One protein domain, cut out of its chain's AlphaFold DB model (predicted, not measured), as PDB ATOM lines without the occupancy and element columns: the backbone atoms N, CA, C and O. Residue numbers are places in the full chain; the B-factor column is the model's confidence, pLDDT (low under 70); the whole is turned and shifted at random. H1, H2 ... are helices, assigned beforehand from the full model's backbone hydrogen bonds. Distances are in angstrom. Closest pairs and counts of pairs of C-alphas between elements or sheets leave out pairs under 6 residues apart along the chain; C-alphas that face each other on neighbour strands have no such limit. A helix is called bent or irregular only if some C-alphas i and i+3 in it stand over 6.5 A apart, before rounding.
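What this domain is: This is residues 105 to 146 of the 153 residues of the protein "Thioredoxin domain-containing protein" of hydrothermal vent metagenome (UniProt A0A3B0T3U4). Two helices, H1 and H2, make the two arms of an open, flat V, joined at its base by residues 124 to 128, with empty space between the arms. The two arms do not pack on each other, and no named strand joins them. The printed part has 42 residues with two named helices, H1 then H2, and its class is all helix. It is only just loose, close to extended, with a radius of gyration of the C-alphas of 13.3 A and spans of 31 by 30 by 5 A.

Where its parts are: Find C-alpha 105 at (2.845, 13.072, -50.878); from there H1, residues 105 to 123, runs 26.1 A to C-alpha 123 at (-8.623, 35.939, -56.136). Look at the y column to see it rise along this helix. After residues 124 to 128, find C-alpha 129 at (2.414, 44.305, -49.247), where H2, residues 129 to 144, begins. Its 22.3 A end at C-alpha 144 at (19.010, 37.395, -36.125), with x and z now rising and y falling from first to last C-alpha. Neither helix is bent.

How they stand to each other: Look from Thr 124 to Pro 128 for the tight link between H1 and H2. On either side of it the two helices are apart, with no C-alpha of the one within 8 A of the other. In both H1 and H2 every O i to N i+4 pair is within hydrogen-bond range. Residues 105 to 146 stand free, of which 105 to 123 belong to H1 and 129 to 144 belong to H2.

The domain as a whole: The C-alphas of Ala 123 and Gln 146 are the two farthest apart, at 35.8 A. The printed part has no cut, and its one link between helices is tight. In the B-factor column you will find a mean pLDDT of the printed part of 75.4, with low confidence, under 70, at residue 121, residues 125 to 133, residue 144 and residue 146.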
ATOM      1  N   THR A 105       3.969  12.383 -51.512       73.00
ATOM      2  CA  THR A 105       2.845  13.072 -50.878       73.00
ATOM      3  C   THR A 105       3.243  14.385 -50.196       73.00
ATOM      4  O   THR A 105       2.509  15.352 -50.324       73.00
ATOM      5  N   ASP A 106       4.409  14.486 -49.547       71.12
ATOM      6  CA  ASP A 106       4.894  15.724 -48.901       71.12
ATOM      7  C   ASP A 106       5.263  16.795 -49.945       71.12
ATOM      8  O   ASP A 106       5.036  17.987 -49.749       71.12
ATOM      9  N   ARG A 107       5.752  16.378 -51.123       76.88
ATOM     10  CA  ARG A 107       5.972  17.304 -52.248       76.88
ATOM     11  C   ARG A 107       4.655  17.815 -52.820       76.88
ATOM     12  O   ARG A 107       4.514  19.020 -53.005       76.88
ATOM     13  N   VAL A 108       3.697  16.923 -53.070       87.31
ATOM     14  CA  VAL A 108       2.376  17.307 -53.594       87.31
ATOM     15  C   VAL A 108       1.632  18.181 -52.588       87.31
ATOM     16  O   VAL A 108       1.071  19.196 -52.979       87.31
ATOM     17  N   LEU A 109       1.697  17.859 -51.294       84.56
ATOM     18  CA  LEU A 109       1.056  18.639 -50.238       84.56
ATOM     19  C   LEU A 109       1.655  20.048 -50.133       84.56
ATOM     20  O   LEU A 109       0.906  21.016 -50.068       84.56
ATOM     21  N   ARG A 110       2.986  20.195 -50.196       81.44
ATOM     22  CA  ARG A 110       3.640  21.520 -50.209       81.44
ATOM     23  C   ARG A 110       3.254  22.347 -51.427       81.44
ATOM     24  O   ARG A 110       2.978  23.535 -51.285       81.44
ATOM     25  N   LEU A 111       3.222  21.726 -52.605       90.06
ATOM     26  CA  LEU A 111       2.823  22.405 -53.837       90.06
ATOM     27  C   LEU A 111       1.340  22.792 -53.807       90.06
ATOM     28  O   LEU A 111       1.007  23.902 -54.200       90.06
ATOM     29  N   ALA A 112       0.469  21.929 -53.284       88.69
ATOM     30  CA  ALA A 112      -0.955  22.211 -53.135       88.69
ATOM     31  C   ALA A 112      -1.204  23.355 -52.145       88.69
ATOM     32  O   ALA A 112      -1.948  24.277 -52.454       88.69
ATOM     33  N   VAL A 113      -0.538  23.348 -50.986       92.44
ATOM     34  CA  VAL A 113      -0.629  24.441 -50.007       92.44
ATOM     35  C   VAL A 113      -0.134  25.755 -50.620       92.44
ATOM     36  O   VAL A 113      -0.830  26.765 -50.530       92.44
ATOM     37  N   ALA A 114       1.011  25.745 -51.311       84.56
ATOM     38  CA  ALA A 114       1.539  26.926 -51.996       84.56
ATOM     39  C   ALA A 114       0.589  27.448 -53.091       84.56
ATOM     40  O   ALA A 114       0.353  28.652 -53.172       84.56
ATOM     41  N   ALA A 115       0.008  26.553 -53.895       90.19
ATOM     42  CA  ALA A 115      -0.955  26.903 -54.934       90.19
ATOM     43  C   ALA A 115      -2.254  27.474 -54.345       90.19
ATOM     44  O   ALA A 115      -2.766  28.463 -54.864       90.19
ATOM     45  N   SER A 116      -2.749  26.920 -53.234       85.19
ATOM     46  CA  SER A 116      -3.916  27.445 -52.517       85.19
ATOM     47  C   SER A 116      -3.670  28.859 -51.988       85.19
ATOM     48  O   SER A 116      -4.512  29.734 -52.180       85.19
ATOM     49  N   PHE A 117      -2.506  29.119 -51.381       84.06
ATOM     50  CA  PHE A 117      -2.147  30.465 -50.923       84.06
ATOM     51  C   PHE A 117      -1.988  31.454 -52.084       84.06
ATOM     52  O   PHE A 117      -2.494  32.573 -52.002       84.06
ATOM     53  N   ALA A 118      -1.336  31.047 -53.178       81.56
ATOM     54  CA  ALA A 118      -1.191  31.883 -54.368       81.56
ATOM     55  C   ALA A 118      -2.552  32.194 -55.015       81.56
ATOM     56  O   ALA A 118      -2.836  33.346 -55.334       81.56
ATOM     57  N   GLY A 119      -3.424  31.191 -55.144       80.81
ATOM     58  CA  GLY A 119      -4.774  31.348 -55.678       80.81
ATOM     59  C   GLY A 119      -5.638  32.274 -54.823       80.81
ATOM     60  O   GLY A 119      -6.276  33.176 -55.360       80.81
ATOM     61  N   ALA A 120      -5.606  32.118 -53.497       78.25
ATOM     62  CA  ALA A 120      -6.321  33.001 -52.575       78.25
ATOM     63  C   ALA A 120      -5.817  34.454 -52.643       78.25
ATOM     64  O   ALA A 120      -6.623  35.386 -52.620       78.25
ATOM     65  N   ALA A 121      -4.501  34.661 -52.779       68.25
ATOM     66  CA  ALA A 121      -3.915  35.992 -52.941       68.25
ATOM     67  C   ALA A 121      -4.328  36.658 -54.266       68.25
ATOM     68  O   ALA A 121      -4.639  37.847 -54.284       68.25
ATOM     69  N   ILE A 122      -4.386  35.893 -55.363       76.69
ATOM     70  CA  ILE A 122      -4.831  36.392 -56.674       76.69
ATOM     71  C   ILE A 122      -6.336  36.709 -56.659       76.69
ATOM     72  O   ILE A 122      -6.745  37.766 -57.131       76.69
ATOM     73  N   ALA A 123      -7.163  35.823 -56.094       76.69
ATOM     74  CA  ALA A 123      -8.623  35.939 -56.136       76.69
ATOM     75  C   ALA A 123      -9.189  37.050 -55.238       76.69
ATOM     76  O   ALA A 123     -10.230  37.620 -55.552       76.69
ATOM     77  N   THR A 124      -8.524  37.370 -54.126       75.12
ATOM     78  CA  THR A 124      -9.005  38.397 -53.184       75.12
ATOM     79  C   THR A 124      -8.572  39.819 -53.553       75.12
ATOM     80  O   THR A 124      -9.006  40.765 -52.902       75.12
ATOM     81  N   GLY A 125      -7.726  40.000 -54.578       68.19
ATOM     82  CA  GLY A 125      -7.241  41.324 -54.998       68.19
ATOM     83  C   GLY A 125      -6.370  42.037 -53.954       68.19
ATOM     84  O   GLY A 125      -6.019  43.203 -54.125       68.19
ATOM     85  N   VAL A 126      -6.001  41.348 -52.871       64.50
ATOM     86  CA  VAL A 126      -5.126  41.878 -51.830       64.50
ATOM     87  C   VAL A 126      -3.688  41.695 -52.297       64.50
ATOM     88  O   VAL A 126      -3.054  40.676 -52.027       64.50
ATOM     89  N   THR A 127      -3.138  42.688 -52.997       63.47
ATOM     90  CA  THR A 127      -1.682  42.780 -53.183       63.47
ATOM     91  C   THR A 127      -1.026  42.757 -51.804       63.47
ATOM     92  O   THR A 127      -1.244  43.677 -51.010       63.47
ATOM     93  N   PRO A 128      -0.240  41.725 -51.463       61.09
ATOM     94  CA  PRO A 128       0.026  41.430 -50.076       61.09
ATOM     95  C   PRO A 128       1.316  42.129 -49.646       61.09
ATOM     96  O   PRO A 128       2.273  41.498 -49.201       61.09
ATOM     97  N   LEU A 129       1.332  43.458 -49.755       62.28
ATOM     98  CA  LEU A 129       2.414  44.305 -49.247       62.28
ATOM     99  C   LEU A 129       2.694  44.005 -47.765       62.28
ATOM    100  O   LEU A 129       3.846  43.940 -47.350       62.28
ATOM    101  N   TRP A 130       1.653  43.684 -46.995       60.38
ATOM    102  CA  TRP A 130       1.763  43.225 -45.611       60.38
ATOM    103  C   TRP A 130       2.319  41.796 -45.423       60.38
ATOM    104  O   TRP A 130       2.922  41.537 -44.389       60.38
ATOM    105  N   ILE A 131       2.199  40.875 -46.393       67.56
ATOM    106  CA  ILE A 131       2.779  39.514 -46.316       67.56
ATOM    107  C   ILE A 131       4.252  39.579 -46.698       67.56
ATOM    108  O   ILE A 131       5.067  38.891 -46.100       67.56
ATOM    109  N   LEU A 132       4.619  40.456 -47.636       66.88
ATOM    110  CA  LEU A 132       6.024  40.779 -47.874       66.88
ATOM    111  C   LEU A 132       6.635  41.460 -46.642       66.88
ATOM    112  O   LEU A 132       7.708  41.056 -46.209       66.88
ATOM    113  N   ALA A 133       5.938  42.411 -46.014       67.88
ATOM    114  CA  ALA A 133       6.422  43.071 -44.799       67.88
ATOM    115  C   ALA A 133       6.547  42.109 -43.602       67.88
ATOM    116  O   ALA A 133       7.564  42.117 -42.908       67.88
ATOM    117  N   THR A 134       5.559  41.238 -43.373       71.62
ATOM    118  CA  THR A 134       5.623  40.234 -42.295       71.62
ATOM    119  C   THR A 134       6.589  39.099 -42.625       71.62
ATOM    120  O   THR A 134       7.326  38.673 -41.745       71.62
ATOM    121  N   GLY A 135       6.676  38.660 -43.880       75.62
ATOM    122  CA  GLY A 135       7.641  37.663 -44.341       75.62
ATOM    123  C   GLY A 135       9.089  38.136 -44.197       75.62
ATOM    124  O   GLY A 135       9.912  37.404 -43.655       75.62
ATOM    125  N   VAL A 136       9.392  39.377 -44.599       76.25
ATOM    126  CA  VAL A 136      10.709  40.003 -44.387       76.25
ATOM    127  C   VAL A 136      10.982  40.195 -42.895       76.25
ATOM    128  O   VAL A 136      12.084  39.893 -42.445       76.25
ATOM    129  N   GLY A 137       9.986  40.619 -42.112       78.50
ATOM    130  CA  GLY A 137      10.116  40.764 -40.661       78.50
ATOM    131  C   GLY A 137      10.429  39.443 -39.954       78.50
ATOM    132  O   GLY A 137      11.375  39.371 -39.175       78.50
ATOM    133  N   VAL A 138       9.692  38.373 -40.264       80.00
ATOM    134  CA  VAL A 138       9.909  37.036 -39.689       80.00
ATOM    135  C   VAL A 138      11.244  36.456 -40.145       80.00
ATOM    136  O   VAL A 138      11.950  35.883 -39.322       80.00
ATOM    137  N   PHE A 139      11.633  36.631 -41.412       77.38
ATOM    138  CA  PHE A 139      12.927  36.159 -41.908       77.38
ATOM    139  C   PHE A 139      14.097  36.905 -41.255       77.38
ATOM    140  O   PHE A 139      15.039  36.263 -40.807       77.38
ATOM    141  N   ALA A 140      14.017  38.232 -41.127       75.06
ATOM    142  CA  ALA A 140      15.044  39.036 -40.467       75.06
ATOM    143  C   ALA A 140      15.167  38.690 -38.976       75.06
ATOM    144  O   ALA A 140      16.272  38.539 -38.463       75.06
ATOM    145  N   VAL A 141      14.041  38.502 -38.284       77.88
ATOM    146  CA  VAL A 141      14.026  38.080 -36.877       77.88
ATOM    147  C   VAL A 141      14.574  36.659 -36.726       77.88
ATOM    148  O   VAL A 141      15.388  36.414 -35.840       77.88
ATOM    149  N   TRP A 142      14.196  35.733 -37.609       74.44
ATOM    150  CA  TRP A 142      14.700  34.360 -37.613       74.44
ATOM    151  C   TRP A 142      16.206  34.287 -37.896       74.44
ATOM    152  O   TRP A 142      16.906  33.520 -37.240       74.44
ATOM    153  N   ASP A 143      16.714  35.090 -38.834       71.75
ATOM    154  CA  ASP A 143      18.141  35.175 -39.168       71.75
ATOM    155  C   ASP A 143      18.956  35.784 -38.011       71.75
ATOM    156  O   ASP A 143      20.005  35.258 -37.642       71.75
ATOM    157  N   LEU A 144      18.416  36.809 -37.336       69.00
ATOM    158  CA  LEU A 144      19.010  37.395 -36.125       69.00
ATOM    159  C   LEU A 144      18.996  36.437 -34.918       69.00
ATOM    160  O   LEU A 144      19.874  36.519 -34.060       69.00
ATOM    161  N   LEU A 145      18.038  35.508 -34.860       70.19
ATOM    162  CA  LEU A 145      17.910  34.482 -33.815       70.19
ATOM    163  C   LEU A 145      18.749  33.217 -34.071       70.19
ATOM    164  O   LEU A 145      18.722  32.303 -33.247       70.19
ATOM    165  N   GLN A 146      19.516  33.136 -35.167       61.81
ATOM    166  CA  GLN A 146      20.337  31.962 -35.517       61.81
ATOM    167  C   GLN A 146      21.870  32.189 -35.411       61.81
ATOM    168  O   GLN A 146      22.605  31.727 -36.292       61.81
TER     169      GLN A 146